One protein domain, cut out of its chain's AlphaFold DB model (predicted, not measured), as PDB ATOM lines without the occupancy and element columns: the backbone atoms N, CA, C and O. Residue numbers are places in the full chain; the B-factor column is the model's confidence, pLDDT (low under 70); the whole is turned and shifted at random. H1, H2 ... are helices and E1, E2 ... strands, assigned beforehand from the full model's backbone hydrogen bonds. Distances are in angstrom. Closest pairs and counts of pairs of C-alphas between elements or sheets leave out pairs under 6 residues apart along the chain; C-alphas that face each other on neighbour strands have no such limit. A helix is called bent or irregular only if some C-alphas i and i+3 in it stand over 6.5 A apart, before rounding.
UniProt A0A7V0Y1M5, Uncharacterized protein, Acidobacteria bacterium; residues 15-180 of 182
ATOM      1  N   VAL A  15     -16.763  78.287 -37.420       95.38
ATOM      2  CA  VAL A  15     -16.657  79.577 -36.737       95.38
ATOM      3  C   VAL A  15     -15.232  80.117 -36.861       95.38
ATOM      4  O   VAL A  15     -14.262  79.434 -36.533       95.38
ATOM      5  N   VAL A  16     -15.118  81.354 -37.333       94.25
ATOM      6  CA  VAL A  16     -13.892  82.142 -37.446       94.25
ATOM      7  C   VAL A  16     -14.031  83.330 -36.496       94.25
ATOM      8  O   VAL A  16     -14.908  84.177 -36.665       94.25
ATOM      9  N   SER A  17     -13.189  83.366 -35.470       93.06
ATOM     10  CA  SER A  17     -13.334  84.261 -34.323       93.06
ATOM     11  C   SER A  17     -12.300  85.366 -34.340       93.06
ATOM     12  O   SER A  17     -11.105  85.089 -34.263       93.06
ATOM     13  N   ILE A  18     -12.770  86.609 -34.358       92.25
ATOM     14  CA  ILE A  18     -11.980  87.827 -34.212       92.25
ATOM     15  C   ILE A  18     -11.950  88.180 -32.725       92.25
ATOM     16  O   ILE A  18     -12.976  88.517 -32.136       92.25
ATOM     17  N   HIS A  19     -10.799  88.052 -32.080       89.69
ATOM     18  CA  HIS A  19     -10.708  88.208 -30.631       89.69
ATOM     19  C   HIS A  19      -9.351  88.752 -30.199       89.69
ATOM     20  O   HIS A  19      -8.350  88.627 -30.909       89.69
ATOM     21  N   ARG A  20      -9.329  89.355 -29.008       85.44
ATOM     22  CA  ARG A  20      -8.112  89.879 -28.394       85.44
ATOM     23  C   ARG A  20      -7.514  88.841 -27.447       85.44
ATOM     24  O   ARG A  20      -8.183  88.431 -26.502       85.44
ATOM     25  N   HIS A  21      -6.261  88.460 -27.669       78.12
ATOM     26  CA  HIS A  21      -5.485  87.581 -26.794       78.12
ATOM     27  C   HIS A  21      -4.201  88.306 -26.382       78.12
ATOM     28  O   HIS A  21      -3.525  88.876 -27.229       78.12
ATOM     29  N   ASP A  22      -3.899  88.364 -25.082       80.44
ATOM     30  CA  ASP A  22      -2.728  89.074 -24.530       80.44
ATOM     31  C   ASP A  22      -2.550  90.532 -25.008       80.44
ATOM     32  O   ASP A  22      -1.449  91.069 -25.054       80.44
ATOM     33  N   GLY A  23      -3.658  91.207 -25.330       78.44
ATOM     34  CA  GLY A  23      -3.651  92.593 -25.813       78.44
ATOM     35  C   GLY A  23      -3.534  92.739 -27.330       78.44
ATOM     36  O   GLY A  23      -3.791  93.828 -27.837       78.44
ATOM     37  N   GLU A  24      -3.262  91.657 -28.055       84.25
ATOM     38  CA  GLU A  24      -3.167  91.645 -29.512       84.25
ATOM     39  C   GLU A  24      -4.453  91.111 -30.143       84.25
ATOM     40  O   GLU A  24      -5.087  90.177 -29.646       84.25
ATOM     41  N   TRP A  25      -4.872  91.738 -31.238       85.31
ATOM     42  CA  TRP A  25      -6.018  91.278 -32.009       85.31
ATOM     43  C   TRP A  25      -5.614  90.169 -32.962       85.31
ATOM     44  O   TRP A  25      -4.602  90.257 -33.651       85.31
ATOM     45  N   SER A  26      -6.448  89.142 -33.019       85.88
ATOM     46  CA  SER A  26      -6.215  87.961 -33.831       85.88
ATOM     47  C   SER A  26      -7.520  87.467 -34.444       85.88
ATOM     48  O   SER A  26      -8.614  87.790 -33.969       85.88
ATOM     49  N   ILE A  27      -7.416  86.692 -35.518       85.25
ATOM     50  CA  ILE A  27      -8.563  86.024 -36.131       85.25
ATOM     51  C   ILE A  27      -8.144  84.631 -36.572       85.25
ATOM     52  O   ILE A  27      -7.218  84.449 -37.352       85.25
ATOM     53  N   HIS A  28      -8.831  83.632 -36.035       87.06
ATOM     54  CA  HIS A  28      -8.501  82.224 -36.226       87.06
ATOM     55  C   HIS A  28      -9.782  81.398 -36.256       87.06
ATOM     56  O   HIS A  28     -10.861  81.893 -35.925       87.06
ATOM     57  N   ALA A  29      -9.681  80.119 -36.620       87.19
ATOM     58  CA  ALA A  29     -10.768  79.192 -36.336       87.19
ATOM     59  C   ALA A  29     -11.059  79.214 -34.823       87.19
ATOM     60  O   ALA A  29     -10.122  79.251 -34.020       87.19
ATOM     61  N   HIS A  30     -12.337  79.207 -34.439       88.06
ATOM     62  CA  HIS A  30     -12.735  79.156 -33.029       88.06
ATOM     63  C   HIS A  30     -12.048  77.974 -32.330       88.06
ATOM     64  O   HIS A  30     -11.778  76.951 -32.965       88.06
ATOM     65  N   ALA A  31     -11.778  78.088 -31.026       84.88
ATOM     66  CA  ALA A  31     -11.046  77.070 -30.269       84.88
ATOM     67  C   ALA A  31     -11.659  75.662 -30.421       84.88
ATOM     68  O   ALA A  31     -10.930  74.692 -30.624       84.88
ATOM     69  N   ASP A  32     -12.992  75.574 -30.463       88.94
ATOM     70  CA  ASP A  32     -13.753  74.331 -30.691       88.94
ATOM     71  C   ASP A  32     -13.508  73.680 -32.066       88.94
ATOM     72  O   ASP A  32     -13.886  72.535 -32.307       88.94
ATOM     73  N   HIS A  33     -12.893  74.403 -32.999       89.81
ATOM     74  CA  HIS A  33     -12.516  73.916 -34.321       89.81
ATOM     75  C   HIS A  33     -11.012  73.691 -34.470       89.81
ATOM     76  O   HIS A  33     -10.597  73.160 -35.499       89.81
ATOM     77  N   LYS A  34     -10.189  74.044 -33.472       87.69
ATOM     78  CA  LYS A  34      -8.727  73.932 -33.560       87.69
ATOM     79  C   LYS A  34      -8.280  72.499 -33.837       87.69
ATOM     80  O   LYS A  34      -7.593  72.264 -34.828       87.69
ATOM     81  N   GLU A  35      -8.722  71.544 -33.019       90.06
ATOM     82  CA  GLU A  35      -8.407  70.120 -33.207       90.06
ATOM     83  C   GLU A  35      -8.856  69.645 -34.594       90.06
ATOM     84  O   GLU A  35      -8.110  68.975 -35.304       90.06
ATOM     85  N   LYS A  36     -10.029  70.101 -35.051       91.62
ATOM     86  CA  LYS A  36     -10.543  69.747 -36.375       91.62
ATOM     87  C   LYS A  36      -9.695  70.303 -37.520       91.62
ATOM     88  O   LYS A  36      -9.506  69.627 -38.531       91.62
ATOM     89  N   MET A  37      -9.201  71.531 -37.394       91.81
ATOM     90  CA  MET A  37      -8.300  72.120 -38.385       91.81
ATOM     91  C   MET A  37      -6.948  71.399 -38.391       91.81
ATOM     92  O   MET A  37      -6.421  71.122 -39.465       91.81
ATOM     93  N   GLU A  38      -6.422  71.014 -37.227       91.38
ATOM     94  CA  GLU A  38      -5.206  70.197 -37.131       91.38
ATOM     95  C   GLU A  38      -5.387  68.805 -37.754       91.38
ATOM     96  O   GLU A  38      -4.499  68.332 -38.468       91.38
ATOM     97  N   GLU A  39      -6.539  68.160 -37.542       91.69
ATOM     98  CA  GLU A  39      -6.907  66.915 -38.227       91.69
ATOM     99  C   GLU A  39      -6.918  67.100 -39.747       91.69
ATOM    100  O   GLU A  39      -6.341  66.284 -40.467       91.69
ATOM    101  N   ARG A  40      -7.556  68.171 -40.247       91.69
ATOM    102  CA  ARG A  40      -7.592  68.484 -41.685       91.69
ATOM    103  C   ARG A  40      -6.185  68.676 -42.239       91.69
ATOM    104  O   ARG A  40      -5.876  68.101 -43.276       91.69
ATOM    105  N   LEU A  41      -5.333  69.418 -41.536       90.50
ATOM    106  CA  LEU A  41      -3.949  69.685 -41.933       90.50
ATOM    107  C   LEU A  41      -3.133  68.382 -42.058       90.50
ATOM    108  O   LEU A  41      -2.374  68.202 -43.009       90.50
ATOM    109  N   LYS A  42      -3.344  67.436 -41.136       92.38
ATOM    110  CA  LYS A  42      -2.662  66.128 -41.109       92.38
ATOM    111  C   LYS A  42      -3.312  65.076 -42.015       92.38
ATOM    112  O   LYS A  42      -2.732  64.003 -42.206       92.38
ATOM    113  N   ALA A  43      -4.502  65.342 -42.556       91.12
ATOM    114  CA  ALA A  43      -5.224  64.398 -43.399       91.12
ATOM    115  C   ALA A  43      -4.400  64.056 -44.644       91.12
ATOM    116  O   ALA A  43      -3.856  64.944 -45.298       91.12
ATOM    117  N   ARG A  44      -4.323  62.765 -44.977       90.81
ATOM    118  CA  ARG A  44      -3.565  62.274 -46.132       90.81
ATOM    119  C   ARG A  44      -4.476  61.985 -47.316       90.81
ATOM    120  O   ARG A  44      -5.601  61.510 -47.146       90.81
ATOM    121  N   ASP A  45      -3.980  62.270 -48.510       86.81
ATOM    122  CA  ASP A  45      -4.605  61.862 -49.764       86.81
ATOM    123  C   ASP A  45      -4.359  60.355 -50.046       86.81
ATOM    124  O   ASP A  45      -3.617  59.692 -49.312       86.81
ATOM    125  N   PRO A  46      -4.950  59.770 -51.110       87.50
ATOM    126  CA  PRO A  46      -4.711  58.369 -51.476       87.50
ATOM    127  C   PRO A  46      -3.250  58.024 -51.810       87.50
ATOM    128  O   PRO A  46      -2.907  56.845 -51.866       87.50
ATOM    129  N   LYS A  47      -2.395  59.025 -52.057       87.38
ATOM    130  CA  LYS A  47      -0.955  58.865 -52.303       87.38
ATOM    131  C   LYS A  47      -0.132  58.997 -51.018       87.38
ATOM    132  O   LYS A  47       1.088  58.863 -51.062       87.38
ATOM    133  N   GLY A  48      -0.781  59.232 -49.878       90.12
ATOM    134  CA  GLY A  48      -0.143  59.389 -48.579       90.12
ATOM    135  C   GLY A  48       0.413  60.789 -48.317       90.12
ATOM    136  O   GLY A  48       1.068  60.969 -47.292       90.12
ATOM    137  N   VAL A  49       0.162  61.775 -49.179       91.50
ATOM    138  CA  VAL A  49       0.626  63.160 -49.000       91.50
ATOM    139  C   VAL A  49      -0.319  63.876 -48.042       91.50
ATOM    140  O   VAL A  49      -1.536  63.790 -48.203       91.50
ATOM    141  N   SER A  50       0.218  64.548 -47.020       93.12
ATOM    142  CA  SER A  50      -0.618  65.315 -46.091       93.12
ATOM    143  C   SER A  50      -1.155  66.592 -46.752       93.12
ATOM    144  O   SER A  50      -0.566  67.117 -47.705       93.12
ATOM    145  N   LEU A  51      -2.277  67.117 -46.251       91.50
ATOM    146  CA  LEU A  51      -2.778  68.414 -46.699       91.50
ATOM    147  C   LEU A  51      -1.748  69.511 -46.415       91.50
ATOM    148  O   LEU A  51      -1.526  70.364 -47.265       91.50
ATOM    149  N   GLU A  52      -1.077  69.453 -45.267       92.88
ATOM    150  CA  GLU A  52       0.017  70.356 -44.915       92.88
ATOM    151  C   GLU A  52       1.116  70.386 -45.985       92.88
ATOM    152  O   GLU A  52       1.427  71.456 -46.512       92.88
ATOM    153  N   ASP A  53       1.649  69.222 -46.365       92.19
ATOM    154  CA  ASP A  53       2.679  69.112 -47.406       92.19
ATOM    155  C   ASP A  53       2.170  69.659 -48.746       92.19
ATOM    156  O   ASP A  53       2.885  70.366 -49.457       92.19
ATOM    157  N   SER A  54       0.898  69.399 -49.062       91.44
ATOM    158  CA  SER A  54       0.249  69.902 -50.276       91.44
ATOM    159  C   SER A  54       0.108  71.428 -50.271       91.44
ATOM    160  O   SER A  54       0.274  72.072 -51.309       91.44
ATOM    161  N   ILE A  55      -0.204  72.029 -49.118       92.88
ATOM    162  CA  ILE A  55      -0.267  73.486 -48.948       92.88
ATOM    163  C   ILE A  55       1.128  74.087 -49.139       92.88
ATOM    164  O   ILE A  55       1.274  75.045 -49.899       92.88
ATOM    165  N   LEU A  56       2.152  73.503 -48.509       92.56
ATOM    166  CA  LEU A  56       3.541  73.955 -48.619       92.56
ATOM    167  C   LEU A  56       4.039  73.904 -50.062       92.56
ATOM    168  O   LEU A  56       4.597  74.877 -50.568       92.56
ATOM    169  N   GLU A  57       3.796  72.793 -50.750       92.56
ATOM    170  CA  GLU A  57       4.177  72.635 -52.146       92.56
ATOM    171  C   GLU A  57       3.486  73.670 -53.047       92.56
ATOM    172  O   GLU A  57       4.140  74.313 -53.874       92.56
ATOM    173  N   LYS A  58       2.173  73.876 -52.870       91.81
ATOM    174  CA  LYS A  58       1.417  74.885 -53.629       91.81
ATOM    175  C   LYS A  58       1.922  76.300 -53.353       91.81
ATOM    176  O   LYS A  58       2.070  77.064 -54.306       91.81
ATOM    177  N   TRP A  59       2.216  76.633 -52.095       92.81
ATOM    178  CA  TRP A  59       2.795  77.924 -51.717       92.81
ATOM    179  C   TRP A  59       4.129  78.146 -52.425       92.81
ATOM    180  O   TRP A  59       4.278  79.109 -53.168       92.81
ATOM    181  N   MET A  60       5.076  77.212 -52.293       92.69
ATOM    182  CA  MET A  60       6.404  77.337 -52.906       92.69
ATOM    183  C   MET A  60       6.341  77.537 -54.425       92.69
ATOM    184  O   MET A  60       7.134  78.300 -54.975       92.69
ATOM    185  N   ARG A  61       5.392  76.876 -55.099       92.06
ATOM    186  CA  ARG A  61       5.195  76.992 -56.551       92.06
ATOM    187  C   ARG A  61       4.543  78.305 -56.979       92.06
ATOM    188  O   ARG A  61       4.729  78.712 -58.123       92.06
ATOM    189  N   ARG A  62       3.737  78.927 -56.114       93.25
ATOM    190  CA  ARG A  62       2.874  80.060 -56.483       93.25
ATOM    191  C   ARG A  62       3.196  81.366 -55.769       93.25
ATOM    192  O   ARG A  62       2.639  82.381 -56.170       93.25
ATOM    193  N   ARG A  63       4.042  81.372 -54.742       92.94
ATOM    194  CA  ARG A  63       4.373  82.587 -53.993       92.94
ATOM    195  C   ARG A  63       4.947  83.665 -54.919       92.94
ATOM    196  O   ARG A  63       5.743  83.375 -55.816       92.94
ATOM    197  N   ALA A  64       4.534  84.907 -54.705       90.00
ATOM    198  CA  ALA A  64       5.002  86.059 -55.454       90.00
ATOM    199  C   ALA A  64       6.480  86.357 -55.150       90.00
ATOM    200  O   ALA A  64       7.046  85.938 -54.136       90.00
ATOM    201  N   ALA A  65       7.130  87.127 -56.025       83.12
ATOM    202  CA  ALA A  65       8.474  87.615 -55.749       83.12
ATOM    203  C   ALA A  65       8.449  88.494 -54.484       83.12
ATOM    204  O   ALA A  65       7.735  89.493 -54.459       83.12
ATOM    205  N   LYS A  66       9.264  88.136 -53.478       86.06
ATOM    206  CA  LYS A  66       9.349  88.726 -52.119       86.06
ATOM    207  C   LYS A  66       8.328  88.228 -51.088       86.06
ATOM    208  O   LYS A  66       8.435  88.641 -49.939       86.06
ATOM    209  N   ALA A  67       7.419  87.328 -51.454       88.81
ATOM    210  CA  ALA A  67       6.601  86.634 -50.464       88.81
ATOM    211  C   ALA A  67       7.483  85.763 -49.538       88.81
ATOM    212  O   ALA A  67       8.544  85.287 -49.985       88.81
ATOM    213  N   PRO A  68       7.060  85.513 -48.287       88.62
ATOM    214  CA  PRO A  68       7.768  84.655 -47.348       88.62
ATOM    215  C   PRO A  68       8.047  83.246 -47.898       88.62
ATOM    216  O   PRO A  68       7.428  82.764 -48.857       88.62
ATOM    217  N   ALA A  69       9.058  82.582 -47.337       89.38
ATOM    218  CA  ALA A  69       9.516  81.284 -47.841       89.38
ATOM    219  C   ALA A  69       8.501  80.163 -47.564       89.38
ATOM    220  O   ALA A  69       8.439  79.188 -48.317       89.38
ATOM    221  N   ALA A  70       7.696  80.333 -46.519       88.94
ATOM    222  CA  ALA A  70       6.626  79.441 -46.112       88.94
ATOM    223  C   ALA A  70       5.320  80.242 -45.956       88.94
ATOM    224  O   ALA A  70       5.373  81.453 -45.775       88.94
ATOM    225  N   PRO A  71       4.148  79.592 -46.020       86.44
ATOM    226  CA  PRO A  71       2.891  80.249 -45.683       86.44
ATOM    227  C   PRO A  71       2.909  80.710 -44.218       86.44
ATOM    228  O   PRO A  71       3.453  80.020 -43.352       86.44
ATOM    229  N   HIS A  72       2.273  81.841 -43.924       81.06
ATOM    230  CA  HIS A  72       2.342  82.509 -42.617       81.06
ATOM    231  C   HIS A  72       1.961  81.625 -41.416       81.06
ATOM    232  O   HIS A  72       2.551  81.764 -40.344       81.06
ATOM    233  N   PHE A  73       1.040  80.665 -41.573       81.69
ATOM    234  CA  PHE A  73       0.694  79.730 -40.492       81.69
ATOM    235  C   PHE A  73       1.882  78.886 -40.004       81.69
ATOM    236  O   PHE A  73       1.927  78.491 -38.839       81.69
ATOM    237  N   LYS A  74       2.889  78.655 -40.859       84.69
ATOM    238  CA  LYS A  74       4.157  78.031 -40.461       84.69
ATOM    239  C   LYS A  74       5.104  79.002 -39.771       84.69
ATOM    240  O   LYS A  74       5.800  78.588 -38.851       84.69
ATOM    241  N   GLU A  75       5.151  80.254 -40.216       77.19
ATOM    242  CA  GLU A  75       6.063  81.261 -39.659       77.19
ATOM    243  C   GLU A  75       5.648  81.686 -38.248       77.19
ATOM    244  O   GLU A  75       6.499  81.887 -37.383       77.19
ATOM    245  N   HIS A  76       4.340  81.739 -37.995       72.44
ATOM    246  CA  HIS A  76       3.768  82.168 -36.718       72.44
ATOM    247  C   HIS A  76       3.204  81.014 -35.873       72.44
ATOM    248  O   HIS A  76       2.547  81.263 -34.867       72.44
ATOM    249  N   ALA A  77       3.439  79.760 -36.278       72.12
ATOM    250  CA  ALA A  77       2.994  78.548 -35.581       72.12
ATOM    251  C   ALA A  77       1.502  78.552 -35.173       72.12
ATOM    252  O   ALA A  77       1.139  78.043 -34.110       72.12
ATOM    253  N   HIS A  78       0.633  79.110 -36.020       76.31
ATOM    254  CA  HIS A  78      -0.809  79.148 -35.781       76.31
ATOM    255  C   HIS A  78      -1.545  78.109 -36.637       76.31
ATOM    256  O   HIS A  78      -1.051  77.653 -37.668       76.31
ATOM    257  N   THR A  79      -2.750  77.722 -36.219       81.62
ATOM    258  CA  THR A  79      -3.599  76.804 -36.988       81.62
ATOM    259  C   THR A  79      -4.364  77.596 -38.060       81.62
ATOM    260  O   THR A  79      -5.129  78.490 -37.691       81.62
ATOM    261  N   PRO A  80      -4.187  77.311 -39.365       86.75
ATOM    262  CA  PRO A  80      -4.872  78.057 -40.418       86.75
ATOM    263  C   PRO A  80      -6.368  77.721 -40.456       86.75
ATOM    264  O   PRO A  80      -6.787  76.631 -40.052       86.75
ATOM    265  N   VAL A  81      -7.180  78.631 -41.000       91.81
ATOM    266  CA  VAL A  81      -8.582  78.332 -41.320       91.81
ATOM    267  C   VAL A  81      -8.614  77.520 -42.614       91.81
ATOM    268  O   VAL A  81      -8.188  78.004 -43.660       91.81
ATOM    269  N   ILE A  82      -9.116  76.285 -42.550       93.06
ATOM    270  CA  ILE A  82      -9.202  75.372 -43.698       93.06
ATOM    271  C   ILE A  82     -10.665  75.078 -43.993       93.06
ATOM    272  O   ILE A  82     -11.338  74.382 -43.225       93.06
ATOM    273  N   ALA A  83     -11.138  75.528 -45.147       93.19
ATOM    274  CA  ALA A  83     -12.506  75.305 -45.591       93.19
ATOM    275  C   ALA A  83     -12.550  74.659 -46.980       93.19
ATOM    276  O   ALA A  83     -11.551  74.639 -47.692       93.19
ATOM    277  N   ARG A  84     -13.703  74.117 -47.369       92.75
ATOM    278  CA  ARG A  84     -13.944  73.553 -48.705       92.75
ATOM    279  C   ARG A  84     -14.962  74.377 -49.478       92.75
ATOM    280  O   ARG A  84     -15.781  75.096 -48.906       92.75
ATOM    281  N   GLU A  85     -14.941  74.235 -50.795       92.88
ATOM    282  CA  GLU A  85     -15.957  74.821 -51.668       92.88
ATOM    283  C   GLU A  85     -17.374  74.389 -51.247       92.88
ATOM    284  O   GLU A  85     -17.672  73.209 -51.041       92.88
ATOM    285  N   GLY A  86     -18.273  75.364 -51.094       92.56
ATOM    286  CA  GLY A  86     -19.641  75.140 -50.641       92.56
ATOM    287  C   GLY A  86     -19.813  74.838 -49.147       92.56
ATOM    288  O   GLY A  86     -20.925  74.470 -48.762       92.56
ATOM    289  N   GLU A  87     -18.762  74.927 -48.324       95.56
ATOM    290  CA  GLU A  87     -18.883  74.974 -46.860       95.56
ATOM    291  C   GLU A  87     -19.273  76.378 -46.376       95.56
ATOM    292  O   GLU A  87     -19.153  77.368 -47.101       95.56
ATOM    293  N   PHE A  88     -19.749  76.461 -45.133       96.69
ATOM    294  CA  PHE A  88     -20.176  77.713 -44.512       96.69
ATOM    295  C   PHE A  88     -19.173  78.180 -43.461       96.69
ATOM    296  O   PHE A  88     -18.803  77.413 -42.569       96.69
ATOM    297  N   LEU A  89     -18.797  79.455 -43.538       96.31
ATOM    298  CA  LEU A  89     -18.052  80.170 -42.508       96.31
ATOM    299  C   LEU A  89     -19.015  81.010 -41.672       96.31
ATOM    300  O   LEU A  89     -19.982  81.561 -42.201       96.31
ATOM    301  N   LYS A  90     -18.728  81.151 -40.380       96.88
ATOM    302  CA  LYS A  90     -19.375  82.130 -39.504       96.88
ATOM    303  C   LYS A  90     -18.310  83.019 -38.890       96.88
ATOM    304  O   LYS A  90     -17.500  82.537 -38.114       96.88
ATOM    305  N   PHE A  91     -18.329  84.300 -39.221       96.25
ATOM    306  CA  PHE A  91     -17.466  85.289 -38.591       96.25
ATOM    307  C   PHE A  91     -18.134  85.813 -37.328       96.25
ATOM    308  O   PHE A  91     -19.297  86.226 -37.370       96.25
ATOM    309  N   GLU A  92     -17.403  85.800 -36.222       95.94
ATOM    310  CA  GLU A  92     -17.839  86.353 -34.939       95.94
ATOM    311  C   GLU A  92     -16.714  87.179 -34.328       95.94
ATOM    312  O   GLU A  92     -15.538  86.897 -34.553       95.94
ATOM    313  N   CYS A  93     -17.081  88.186 -33.545       94.06
ATOM    314  CA  CYS A  93     -16.153  89.000 -32.771       94.06
ATOM    315  C   CYS A  93     -16.494  88.885 -31.281       94.06
ATOM    316  O   CYS A  93     -17.586  88.427 -30.932       94.06
ATOM    317  N   ASP A  94     -15.583  89.313 -30.405       90.62
ATOM    318  CA  ASP A  94     -15.906  89.536 -28.993       90.62
ATOM    319  C   ASP A  94     -17.208  90.375 -28.895       90.62
ATOM    320  O   ASP A  94     -17.297  91.431 -29.534       90.62
ATOM    321  N   PRO A  95     -18.233  89.912 -28.141       91.19
ATOM    322  CA  PRO A  95     -19.585  90.472 -28.171       91.19
ATOM    323  C   PRO A  95     -19.693  91.979 -27.932       91.19
ATOM    324  O   PRO A  95     -20.692  92.578 -28.329       91.19
ATOM    325  N   LYS A  96     -18.704  92.608 -27.288       91.44
ATOM    326  CA  LYS A  96     -18.722  94.060 -27.049       91.44
ATOM    327  C   LYS A  96     -18.359  94.902 -28.273       91.44
ATOM    328  O   LYS A  96     -18.629  96.101 -28.271       91.44
ATOM    329  N   PHE A  97     -17.775  94.307 -29.313       93.62
ATOM    330  CA  PHE A  97     -17.282  95.038 -30.475       93.62
ATOM    331  C   PHE A  97     -18.080  94.732 -31.737       93.62
ATOM    332  O   PHE A  97     -18.417  93.586 -32.032       93.62
ATOM    333  N   GLY A  98     -18.346  95.779 -32.516       94.88
ATOM    334  CA  GLY A  98     -18.783  95.630 -33.899       94.88
ATOM    335  C   GLY A  98     -17.576  95.370 -34.794       94.88
ATOM    336  O   GLY A  98     -16.445  95.701 -34.433       94.88
ATOM    337  N   PHE A  99     -17.810  94.805 -35.973       96.50
ATOM    338  CA  PHE A  99     -16.736  94.577 -36.933       96.50
ATOM    339  C   PHE A  99     -17.216  94.689 -38.377       96.50
ATOM    340  O   PHE A  99     -18.399  94.537 -38.670       96.50
ATOM    341  N   ALA A 100     -16.286  94.932 -39.293       96.62
ATOM    342  CA  ALA A 100     -16.466  94.671 -40.713       96.62
ATOM    343  C   ALA A 100     -15.502  93.576 -41.165       96.62
ATOM    344  O   ALA A 100     -14.413  93.455 -40.614       96.62
ATOM    345  N   VAL A 101     -15.883  92.782 -42.162       96.00
ATOM    346  CA  VAL A 101     -15.040  91.706 -42.693       96.00
ATOM    347  C   VAL A 101     -15.082  91.655 -44.219       96.00
ATOM    348  O   VAL A 101     -16.127  91.859 -44.845       96.00
ATOM    349  N   TRP A 102     -13.934  91.376 -44.824       95.50
ATOM    350  CA  TRP A 102     -13.747  91.127 -46.247       95.50
ATOM    351  C   TRP A 102     -12.869  89.893 -46.455       95.50
ATOM    352  O   TRP A 102     -12.091  89.531 -45.582       95.50
ATOM    353  N   VAL A 103     -12.994  89.243 -47.610       95.19
ATOM    354  CA  VAL A 103     -12.120  88.133 -47.999       95.19
ATOM    355  C   VAL A 103     -11.691  88.343 -49.443       95.19
ATOM    356  O   VAL A 103     -12.544  88.507 -50.319       95.19
ATOM    357  N   ASP A 104     -10.387  88.332 -49.691       95.12
ATOM    358  CA  ASP A 104      -9.808  88.470 -51.029       95.12
ATOM    359  C   ASP A 104      -8.652  87.491 -51.222       95.12
ATOM    360  O   ASP A 104      -8.216  86.822 -50.285       95.12
ATOM    361  N   ARG A 105      -8.172  87.363 -52.454       93.31
ATOM    362  CA  ARG A 105      -7.013  86.528 -52.774       93.31
ATOM    363  C   ARG A 105      -5.796  87.033 -52.020       93.31
ATOM    364  O   ARG A 105      -5.577  88.240 -51.937       93.31
ATOM    365  N   ASP A 106      -4.988  86.094 -51.550       93.06
ATOM    366  CA  ASP A 106      -3.726  86.431 -50.912       93.06
ATOM    367  C   ASP A 106      -2.812  87.181 -51.906       93.06
ATOM    368  O   ASP A 106      -2.487  86.622 -52.963       93.06
ATOM    369  N   PRO A 107      -2.419  88.442 -51.621       90.88
ATOM    370  CA  PRO A 107      -1.551  89.218 -52.505       90.88
ATOM    371  C   PRO A 107      -0.140  88.627 -52.617       90.88
ATOM    372  O   PRO A 107       0.586  88.951 -53.560       90.88
ATOM    373  N   GLU A 108       0.253  87.752 -51.691       92.06
ATOM    374  CA  GLU A 108       1.543  87.069 -51.693       92.06
ATOM    375  C   GLU A 108       1.555  85.815 -52.576       92.06
ATOM    376  O   GLU A 108       2.592  85.167 -52.730       92.06
ATOM    377  N   VAL A 109       0.430  85.485 -53.218       92.12
ATOM    378  CA  VAL A 109       0.293  84.330 -54.106       92.12
ATOM    379  C   VAL A 109      -0.107  84.777 -55.509       92.12
ATOM    380  O   VAL A 109      -1.053  85.536 -55.714       92.12
ATOM    381  N   CYS A 110       0.586  84.245 -56.520       92.31
ATOM    382  CA  CYS A 110       0.261  84.462 -57.924       92.31
ATOM    383  C   CYS A 110      -1.215  84.158 -58.190       92.31
ATOM    384  O   CYS A 110      -1.708  83.060 -57.911       92.31
ATOM    385  N   THR A 111      -1.902  85.143 -58.758       91.88
ATOM    386  CA  THR A 111      -3.327  85.076 -59.072       91.88
ATOM    387  C   THR A 111      -3.631  83.940 -60.047       91.88
ATOM    388  O   THR A 111      -3.000  83.844 -61.096       91.88
ATOM    389  N   GLU A 112      -4.649  83.135 -59.738       91.25
ATOM    390  CA  GLU A 112      -5.310  82.265 -60.713       91.25
ATOM    391  C   GLU A 112      -6.389  83.079 -61.455       91.25
ATOM    392  O   GLU A 112      -7.399  83.435 -60.839       91.25
ATOM    393  N   PRO A 113      -6.207  83.418 -62.750       88.50
ATOM    394  CA  PRO A 113      -7.038  84.414 -63.432       88.50
ATOM    395  C   PRO A 113      -8.531  84.089 -63.470       88.50
ATOM    396  O   PRO A 113      -9.355  84.998 -63.528       88.50
ATOM    397  N   ARG A 114      -8.883  82.799 -63.464       89.44
ATOM    398  CA  ARG A 114     -10.276  82.347 -63.552       89.44
ATOM    399  C   ARG A 114     -10.924  82.118 -62.188       89.44
ATOM    400  O   ARG A 114     -12.142  81.983 -62.120       89.44
ATOM    401  N   ALA A 115     -10.136  82.061 -61.116       91.88
ATOM    402  CA  ALA A 115     -10.660  81.890 -59.770       91.88
ATOM    403  C   ALA A 115     -11.264  83.207 -59.250       91.88
ATOM    404  O   ALA A 115     -10.752  84.292 -59.551       91.88
ATOM    405  N   PRO A 116     -12.343  83.148 -58.451       92.31
ATOM    406  CA  PRO A 116     -12.993  84.349 -57.947       92.31
ATOM    407  C   PRO A 116     -12.092  85.112 -56.966       92.31
ATOM    408  O   PRO A 116     -11.436  84.505 -56.119       92.31
ATOM    409  N   ASN A 117     -12.122  86.451 -57.042       93.44
ATOM    410  CA  ASN A 117     -11.387  87.324 -56.115       93.44
ATOM    411  C   ASN A 117     -11.857  87.141 -54.670       93.44
ATOM    412  O   ASN A 117     -11.073  86.836 -53.785       93.44
ATOM    413  N   ASN A 118     -13.167  87.266 -54.455       95.69
ATOM    414  CA  ASN A 118     -13.799  86.978 -53.176       95.69
ATOM    415  C   ASN A 118     -14.434  85.573 -53.235       95.69
ATOM    416  O   ASN A 118     -15.243  85.319 -54.145       95.69
ATOM    417  N   PRO A 119     -14.114  84.668 -52.294       95.69
ATOM    418  CA  PRO A 119     -14.597  83.296 -52.310       95.69
ATOM    419  C   PRO A 119     -16.014  83.140 -51.745       95.69
ATOM    420  O   PRO A 119     -16.557  82.051 -51.836       95.69
ATOM    421  N   LEU A 120     -16.633  84.179 -51.183       96.62
ATOM    422  CA  LEU A 120     -17.926  84.133 -50.495       96.62
ATOM    423  C   LEU A 120     -19.095  84.514 -51.412       96.62
ATOM    424  O   LEU A 120     -19.035  85.463 -52.204       96.62
ATOM    425  N   VAL A 121     -20.187  83.756 -51.321       95.31
ATOM    426  CA  VAL A 121     -21.395  83.941 -52.136       95.31
ATOM    427  C   VAL A 121     -22.085  85.263 -51.788       95.31
ATOM    428  O   VAL A 121     -22.382  85.543 -50.633       95.31
ATOM    429  N   GLY A 122     -22.379  86.078 -52.807       91.19
ATOM    430  CA  GLY A 122     -23.172  87.309 -52.674       91.19
ATOM    431  C   GLY A 122     -22.420  88.545 -52.165       91.19
ATOM    432  O   GLY A 122     -22.980  89.639 -52.192       91.19
ATOM    433  N   TRP A 123     -21.158  88.412 -51.757       93.44
ATOM    434  CA  TRP A 123     -20.387  89.520 -51.192       93.44
ATOM    435  C   TRP A 123     -19.749  90.371 -52.292       93.44
ATOM    436  O   TRP A 123     -18.979  89.876 -53.117       93.44
ATOM    437  N   LYS A 124     -20.086  91.666 -52.308       90.12
ATOM    438  CA  LYS A 124     -19.519  92.665 -53.238       90.12
ATOM    439  C   LYS A 124     -18.668  93.728 -52.544       90.12
ATOM    440  O   LYS A 124     -17.843  94.352 -53.197       90.12
ATOM    441  N   PHE A 125     -18.888  93.922 -51.249       92.00
ATOM    442  CA  PHE A 125     -18.223  94.907 -50.403       92.00
ATOM    443  C   PHE A 125     -17.963  94.286 -49.025       92.00
ATOM    444  O   PHE A 125     -18.587  93.263 -48.713       92.00
ATOM    445  N   PRO A 126     -17.085  94.884 -48.199       95.19
ATOM    446  CA  PRO A 126     -16.950  94.502 -46.801       95.19
ATOM    447  C   PRO A 126     -18.305  94.472 -46.094       95.19
ATOM    448  O   PRO A 126     -19.120  95.386 -46.243       95.19
ATOM    449  N   MET A 127     -18.544  93.419 -45.320       97.06
ATOM    450  CA  MET A 127     -19.799  93.229 -44.604       97.06
ATOM    451  C   MET A 127     -19.638  93.702 -43.167       97.06
ATOM    452  O   MET A 127     -18.734  93.249 -42.473       97.06
ATOM    453  N   THR A 128     -20.509  94.612 -42.734       96.38
ATOM    454  CA  THR A 128     -20.497  95.176 -41.378       96.38
ATOM    455  C   THR A 128     -21.491  94.450 -40.481       96.38
ATOM    456  O   THR A 128     -22.603  94.137 -40.903       96.38
ATOM    457  N   VAL A 129     -21.086  94.207 -39.239       96.31
ATOM    458  CA  VAL A 129     -21.810  93.441 -38.228       96.31
ATOM    459  C   VAL A 129     -21.814  94.229 -36.921       96.31
ATOM    460  O   VAL A 129     -20.784  94.756 -36.487       96.31
ATOM    461  N   SER A 130     -22.985  94.344 -36.298       95.00
ATOM    462  CA  SER A 130     -23.135  95.021 -35.007       95.00
ATOM    463  C   SER A 130     -22.565  94.182 -33.851       95.00
ATOM    464  O   SER A 130     -22.470  92.959 -33.979       95.00
ATOM    465  N   PRO A 131     -22.219  94.811 -32.709       95.19
ATOM    466  CA  PRO A 131     -21.787  94.088 -31.515       95.19
ATOM    467  C   PRO A 131     -22.738  92.949 -31.127       95.19
ATOM    468  O   PRO A 131     -23.961  93.094 -31.201       95.19
ATOM    469  N   GLY A 132     -22.170  91.812 -30.725       93.00
ATOM    470  CA  GLY A 132     -22.912  90.627 -30.288       93.00
ATOM    471  C   GLY A 132     -23.583  89.830 -31.411       93.00
ATOM    472  O   GLY A 132     -24.258  88.840 -31.130       93.00
ATOM    473  N   GLN A 133     -23.416  90.237 -32.672       95.06
ATOM    474  CA  GLN A 133     -23.917  89.505 -33.832       95.06
ATOM    475  C   GLN A 133     -22.786  88.774 -34.563       95.06
ATOM    476  O   GLN A 133     -21.614  89.136 -34.474       95.06
ATOM    477  N   GLY A 134     -23.161  87.739 -35.314       94.69
ATOM    478  CA  GLY A 134     -22.269  87.002 -36.202       94.69
ATOM    479  C   GLY A 134     -22.780  87.025 -37.638       94.69
ATOM    480  O   GLY A 134     -23.963  87.266 -37.888       94.69
ATOM    481  N   LEU A 135     -21.890  86.737 -38.583       96.25
ATOM    482  CA  LEU A 135     -22.193  86.738 -40.011       96.25
ATOM    483  C   LEU A 135     -21.844  85.392 -40.636       96.25
ATOM    484  O   LEU A 135     -20.690  84.977 -40.618       96.25
ATOM    485  N   ILE A 136     -22.845  84.730 -41.216       97.00
ATOM    486  CA  ILE A 136     -22.677  83.451 -41.913       97.00
ATOM    487  C   ILE A 136     -22.559  83.698 -43.418       97.00
ATOM    488  O   ILE A 136     -23.343  84.457 -43.989       97.00
ATOM    489  N   ALA A 137     -21.609  83.027 -44.067       96.56
ATOM    490  CA  ALA A 137     -21.426  83.058 -45.513       96.56
ATOM    491  C   ALA A 137     -21.063  81.678 -46.066       96.56
ATOM    492  O   ALA A 137     -20.339  80.912 -45.436       96.56
ATOM    493  N   GLU A 138     -21.549  81.378 -47.269       96.81
ATOM    494  CA  GLU A 138     -21.165  80.183 -48.022       96.81
ATOM    495  C   GLU A 138     -19.934  80.474 -48.889       96.81
ATOM    496  O   GLU A 138     -19.849  81.531 -49.524       96.81
ATOM    497  N   ILE A 139     -19.006  79.523 -48.964       95.88
ATOM    498  CA  ILE A 139     -17.908  79.533 -49.930       95.88
ATOM    499  C   ILE A 139     -18.444  79.111 -51.299       95.88
ATOM    500  O   ILE A 139     -19.086  78.076 -51.433       95.88
ATOM    501  N   LYS A 140     -18.145  79.881 -52.343       94.38
ATOM    502  CA  LYS A 140     -18.536  79.590 -53.726       94.38
ATOM    503  C   LYS A 140     -18.097  78.181 -54.137       94.38
ATOM    504  O   LYS A 140     -16.978  77.757 -53.861       94.38
ATOM    505  N   GLY A 141     -18.988  77.478 -54.830       90.81
ATOM    506  CA  GLY A 141     -18.647  76.262 -55.564       90.81
ATOM    507  C   GLY A 141     -17.908  76.557 -56.872       90.81
ATOM    508  O   GLY A 141     -17.730  77.718 -57.252       90.81
ATOM    509  N   LYS A 142     -17.533  75.491 -57.586       90.81
ATOM    510  CA  LYS A 142     -17.026  75.577 -58.963       90.81
ATOM    511  C   LYS A 142     -18.087  76.145 -59.907       90.81
ATOM    512  O   LYS A 142     -19.278  75.863 -59.769       90.81
ATOM    513  N   ASP A 143     -17.636  76.920 -60.883       88.75
ATOM    514  CA  ASP A 143     -18.446  77.400 -61.995       88.75
ATOM    515  C   ASP A 143     -18.711  76.296 -63.041       88.75
ATOM    516  O   ASP A 143     -18.249  75.157 -62.925       88.75
ATOM    517  N   ALA A 144     -19.452  76.639 -64.100       88.19
ATOM    518  CA  ALA A 144     -19.790  75.715 -65.188       88.19
ATOM    519  C   ALA A 144     -18.565  75.153 -65.936       88.19
ATOM    520  O   ALA A 144     -18.680  74.158 -66.649       88.19
ATOM    521  N   ALA A 145     -17.399  75.780 -65.787       87.25
ATOM    522  CA  ALA A 145     -16.155  75.359 -66.403       87.25
ATOM    523  C   ALA A 145     -15.198  74.685 -65.402       87.25
ATOM    524  O   ALA A 145     -14.024  74.482 -65.723       87.25
ATOM    525  N   GLY A 146     -15.694  74.328 -64.213       88.88
ATOM    526  CA  GLY A 146     -14.958  73.585 -63.196       88.88
ATOM    527  C   GLY A 146     -13.955  74.422 -62.404       88.88
ATOM    528  O   GLY A 146     -13.090  73.840 -61.751       88.88
ATOM    529  N   VAL A 147     -14.048  75.754 -62.456       89.88
ATOM    530  CA  VAL A 147     -13.162  76.660 -61.718       89.88
ATOM    531  C   VAL A 147     -13.888  77.226 -60.508       89.88
ATOM    532  O   VAL A 147     -14.980  77.771 -60.629       89.88
ATOM    533  N   GLY A 148     -13.275  77.131 -59.334       91.69
ATOM    534  CA  GLY A 148     -13.805  77.696 -58.101       91.69
ATOM    535  C   GLY A 148     -12.711  78.278 -57.206       91.69
ATOM    536  O   GLY A 148     -11.548  78.391 -57.618       91.69
ATOM    537  N   PRO A 149     -13.069  78.710 -55.986       93.31
ATOM    538  CA  PRO A 149     -12.111  79.254 -55.033       93.31
ATOM    539  C   PRO A 149     -10.915  78.338 -54.743       93.31
ATOM    540  O   PRO A 149      -9.799  78.822 -54.555       93.31
ATOM    541  N   ALA A 150     -11.089  77.018 -54.779       92.00
ATOM    542  CA  ALA A 150      -9.995  76.087 -54.528       92.00
ATOM    543  C   ALA A 150      -8.864  76.155 -55.569       92.00
ATOM    544  O   ALA A 150      -7.737  75.744 -55.287       92.00
ATOM    545  N   ASN A 151      -9.125  76.690 -56.768       91.62
ATOM    546  CA  ASN A 151      -8.081  76.934 -57.762       91.62
ATOM    547  C   ASN A 151      -7.137  78.070 -57.324       91.62
ATOM    548  O   ASN A 151      -5.925  77.990 -57.543       91.62
ATOM    549  N   GLN A 152      -7.659  79.106 -56.655       94.19
ATOM    550  CA  GLN A 152      -6.826  80.123 -56.008       94.19
ATOM    551  C   GLN A 152      -6.184  79.576 -54.727       94.19
ATOM    552  O   GLN A 152      -5.000  79.832 -54.508       94.19
ATOM    553  N   ALA A 153      -6.925  78.782 -53.949       92.12
ATOM    554  CA  ALA A 153      -6.541  78.119 -52.697       92.12
ATOM    555  C   ALA A 153      -6.175  79.049 -51.525       92.12
ATOM    556  O   ALA A 153      -6.591  78.776 -50.407       92.12
ATOM    557  N   PHE A 154      -5.433  80.130 -51.761       94.19
ATOM    558  CA  PHE A 154      -4.951  81.053 -50.732       94.19
ATOM    559  C   PHE A 154      -5.723  82.371 -50.778       94.19
ATOM    560  O   PHE A 154      -5.691  83.094 -51.783       94.19
ATOM    561  N   TYR A 155      -6.414  82.660 -49.680       94.38
ATOM    562  CA  TYR A 155      -7.180  83.875 -49.447       94.38
ATOM    563  C   TYR A 155      -6.752  84.513 -48.124       94.38
ATOM    564  O   TYR A 155      -6.324  83.823 -47.202       94.38
ATOM    565  N   LYS A 156      -6.918  85.827 -48.026       91.25
ATOM    566  CA  LYS A 156      -6.749  86.617 -46.807       91.25
ATOM    567  C   LYS A 156      -8.108  87.089 -46.322       91.25
ATOM    568  O   LYS A 156      -8.950  87.497 -47.131       91.25
ATOM    569  N   VAL A 157      -8.337  87.019 -45.016       92.06
ATOM    570  CA  VAL A 157      -9.524  87.609 -44.390       92.06
ATOM    571  C   VAL A 157      -9.112  88.949 -43.801       92.06
ATOM    572  O   VAL A 157      -8.212  89.019 -43.001       92.06
ATOM    573  N   ILE A 158      -9.780  90.037 -44.132       92.19
ATOM    574  CA  ILE A 158      -9.465  91.332 -43.531       92.19
ATOM    575  C   ILE A 158     -10.636  91.705 -42.643       92.19
ATOM    576  O   ILE A 158     -11.757  91.849 -43.130       92.19
ATOM    577  N   ALA A 159     -10.386  91.836 -41.347       93.69
ATOM    578  CA  ALA A 159     -11.359  92.295 -40.373       93.69
ATOM    579  C   ALA A 159     -10.989  93.691 -39.867       93.69
ATOM    580  O   ALA A 159      -9.828  93.981 -39.601       93.69
ATOM    581  N   TRP A 160     -11.995  94.542 -39.693       95.12
ATOM    582  CA  TRP A 160     -11.884  95.834 -39.030       95.12
ATOM    583  C   TRP A 160     -12.742  95.800 -37.779       95.12
ATOM    584  O   TRP A 160     -13.964  95.728 -37.883       95.12
ATOM    585  N   VAL A 161     -12.117  95.836 -36.608       94.12
ATOM    586  CA  VAL A 161     -12.823  95.888 -35.327       94.12
ATOM    587  C   VAL A 161     -13.041  97.340 -34.939       94.12
ATOM    588  O   VAL A 161     -12.110  98.145 -34.984       94.12
ATOM    589  N   PHE A 162     -14.270  97.667 -34.550       93.00
ATOM    590  CA  PHE A 162     -14.637  98.998 -34.088       93.00
ATOM    591  C   PHE A 162     -14.605  99.019 -32.562       93.00
ATOM    592  O   PHE A 162     -15.513  98.486 -31.920       93.00
ATOM    593  N   ASP A 163     -13.558  99.620 -31.991       87.06
ATOM    594  CA  ASP A 163     -13.406  99.776 -30.544       87.06
ATOM    595  C   ASP A 163     -13.990 101.132 -30.101       87.06
ATOM    596  O   ASP A 163     -13.382 102.182 -30.346       87.06
ATOM    597  N   PRO A 164     -15.178 101.156 -29.464       79.12
ATOM    598  CA  PRO A 164     -15.810 102.404 -29.051       79.12
ATOM    599  C   PRO A 164     -15.089 103.079 -27.875       79.12
ATOM    600  O   PRO A 164     -15.232 104.291 -27.702       79.12
ATOM    601  N   GLU A 165     -14.327 102.327 -27.075       82.12
ATOM    602  CA  GLU A 165     -13.593 102.844 -25.917       82.12
ATOM    603  C   GLU A 165     -12.291 103.513 -26.363       82.12
ATOM    604  O   GLU A 165     -11.997 104.634 -25.943       82.12
ATOM    605  N   ALA A 166     -11.557 102.866 -27.273       79.00
ATOM    606  CA  ALA A 166     -10.341 103.423 -27.865       79.00
ATOM    607  C   ALA A 166     -10.629 104.476 -28.953       79.00
ATOM    608  O   ALA A 166      -9.768 105.300 -29.247       79.00
ATOM    609  N   ARG A 167     -11.847 104.489 -29.523       78.19
ATOM    610  CA  ARG A 167     -12.228 105.284 -30.711       78.19
ATOM    611  C   ARG A 167     -11.342 104.993 -31.922       78.19
ATOM    612  O   ARG A 167     -11.050 105.883 -32.721       78.19
ATOM    613  N   GLU A 168     -10.943 103.737 -32.060       85.12
ATOM    614  CA  GLU A 168     -10.024 103.276 -33.092       85.12
ATOM    615  C   GLU A 168     -10.645 102.147 -33.916       85.12
ATOM    616  O   GLU A 168     -11.507 101.393 -33.452       85.12
ATOM    617  N   THR A 169     -10.176 102.044 -35.158       86.75
ATOM    618  CA  THR A 169     -10.456 100.912 -36.038       86.75
ATOM    619  C   THR A 169      -9.206 100.058 -36.121       86.75
ATOM    620  O   THR A 169      -8.160 100.536 -36.560       86.75
ATOM    621  N   ILE A 170      -9.326  98.793 -35.734       86.25
ATOM    622  CA  ILE A 170      -8.198  97.866 -35.676       86.25
ATOM    623  C   ILE A 170      -8.309  96.889 -36.840       86.25
ATOM    624  O   ILE A 170      -9.317  96.197 -36.969       86.25
ATOM    625  N   THR A 171      -7.281  96.839 -37.687       87.38
ATOM    626  CA  THR A 171      -7.211  95.893 -38.808       87.38
ATOM    627  C   THR A 171      -6.589  94.582 -38.343       87.38
ATOM    628  O   THR A 171      -5.525  94.592 -37.727       87.38
ATOM    629  N   VAL A 172      -7.226  93.460 -38.667       82.69
ATOM    630  CA  VAL A 172      -6.762  92.107 -38.347       82.69
ATOM    631  C   VAL A 172      -6.806  91.251 -39.612       82.69
ATOM    632  O   VAL A 172      -7.814  91.278 -40.318       82.69
ATOM    633  N   ASP A 173      -5.732  90.519 -39.908       76.75
ATOM    634  CA  ASP A 173      -5.546  89.844 -41.203       76.75
ATOM    635  C   ASP A 173      -4.958  88.425 -41.050       76.75
ATOM    636  O   ASP A 173      -3.745  88.298 -40.870       76.75
ATOM    637  N   PRO A 174      -5.764  87.344 -41.076       74.12
ATOM    638  CA  PRO A 174      -5.289  85.976 -41.071       74.12
ATOM    639  C   PRO A 174      -5.445  85.297 -42.439       74.12
ATOM    640  O   PRO A 174      -6.126  85.755 -43.366       74.12
ATOM    641  N   ASP A 175      -4.899  84.092 -42.509       79.31
ATOM    642  CA  ASP A 175      -4.953  83.263 -43.703       79.31
ATOM    643  C   ASP A 175      -6.188  82.355 -43.730       79.31
ATOM    644  O   ASP A 175      -6.527  81.674 -42.756       79.31
ATOM    645  N   LEU A 176      -6.820  82.286 -44.902       82.62
ATOM    646  CA  LEU A 176      -7.848  81.316 -45.253       82.62
ATOM    647  C   LEU A 176      -7.339  80.426 -46.387       82.62
ATOM    648  O   LEU A 176      -7.099  80.881 -47.507       82.62
ATOM    649  N   TYR A 177      -7.246  79.126 -46.115       88.00
ATOM    650  CA  TYR A 177      -6.992  78.123 -47.136       88.00
ATOM    651  C   TYR A 177      -8.295  77.449 -47.572       88.00
ATOM    652  O   TYR A 177      -9.061  76.952 -46.743       88.00
ATOM    653  N   ILE A 178      -8.525  77.387 -48.884       87.00
ATOM    654  CA  ILE A 178      -9.660  76.679 -49.476       87.00
ATOM    655  C   ILE A 178      -9.168  75.409 -50.174       87.00
ATOM    656  O   ILE A 178      -8.489  75.454 -51.202       87.00
ATOM    657  N   GLU A 179      -9.531  74.263 -49.599       86.31
ATOM    658  CA  GLU A 179      -9.301  72.932 -50.153       86.31
ATOM    659  C   GLU A 179     -10.277  72.684 -51.313       86.31
ATOM    660  O   GLU A 179     -11.483  72.932 -51.213       86.31
ATOM    661  N   GLY A 180      -9.741  72.184 -52.426       70.88
ATOM    662  CA  GLY A 180     -10.535  71.683 -53.544       70.88
ATOM    663  C   GLY A 180     -10.700  70.183 -53.464       70.88
ATOM    664  O   GLY A 180      -9.853  69.497 -52.892       70.88
TER     665      GLY A 180
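What this domain is: This is residues 15 to 180 of the 182 residues of an uncharacterized protein of Acidobacteria bacterium (UniProt A0A7V0Y1M5). Two sheets lie face to face as a sandwich: a strongly twisted, branched sheet of E3, E5, E6, E8, E9 and E10, and a smaller sheet of E2, E1, E4 and E7, with the strands of the one at 31 degrees to those of the other. Helices H1 and H2 meet at a corner near one end of the sandwich, and the turn of the hairpin E8 and E9 lies at the far end. The printed part has 166 residues with 4 named helices and 10 named strands, in the order E1 E2 H1 H2 H3 E3 E4 E5 E6 E7 H4 E8 E9 E10; the class is mixed, helices and strands. The smaller sheet has the order E2, E1, E4, E7 and is mixed, and the branched sheet has both parallel and antiparallel pairs. The whole is compact, with a radius of gyration of the C-alphas of 15.9 A and spans of 51 by 36 by 32 A.

How they stand to each other: In the branched sheet E8, residues 154 to 163, has three antiparallel neighbours. E5, residues 98 to 105, lies on one side of it, with N 158 and O 102 at 2.8 A, within hydrogen-bond range. On the other side are E9, residues 168 to 172, with N 161 and O 170 at 2.8 A, and E10, residues 175 to 179, with N 155 and O 176 at 2.9 A. E9 runs on into E10 across a break of 2 residues, at 38 degrees. E6, residues 127 to 129, forms a hairpin with E5, with N 101 and O 127 at 2.9 A. E3, residues 81 to 84, is parallel to E10, with N 177 and O 81 at 2.9 A. In the other sheet E1, residues 15 to 21, forms a hairpin with the edge strand E2, residues 24 to 29, with N 19 and O 26 at 2.9 A. E1 is parallel to E4, residues 88 to 93, with N 18 and O 92 at 2.8 A. E4 is antiparallel to the edge strand E7, residues 134 to 138, with N 91 and O 135 at 2.8 A. Between the sheets, the closest C-alphas of E2 and E9 are those of Ser 26 and Val 172, 6.2 A apart. H1, residues 31 to 42, only grazes both sheets; its closest C-alpha to E3 is that of Met 37, 6.3 A from that of Ile 82. H1 touches H2, residues 51 to 62, about perpendicular at 74 degrees, with the closest C-alphas those of Leu 41 and Glu 52, 5.0 A apart. H2 only grazes the branched sheet. H4, residues 149 to 152, stands at that sheet's level, with a height of 2.2 A. H3, residues 72 to 75, is only just not on it, with 4 pairs of C-alphas within 10 A. Every O i to N i+4 pair of H2 is within hydrogen-bond range, against 6 of 8 in H1; H3 and H4 are too short for such a pair.

Where its parts are: E1 begins at C-alpha 15 (-16.657, 79.577, -36.737), and E10 ends at C-alpha 179 (-9.301, 72.932, -50.153). E8 is 28.8 A long, from C-alpha 154 (-4.951, 81.053, -50.732), and E5 is 24.0 A. E1, E4 and E2 are 17.0, 16.8 and 16.1 A. H1 is 17.5 A and irregular, with C-alphas 32 and 35 at 7.3 A; H2 is 16.2 A.

The domain as a whole: The two C-alphas farthest apart, those of Lys 47 and Glu 165, are 52.8 A apart. The printed part has no cut. The link E5 to E6, 21 residues, is long. The mean pLDDT of the printed part is 90.0, and no printed residue is under 70.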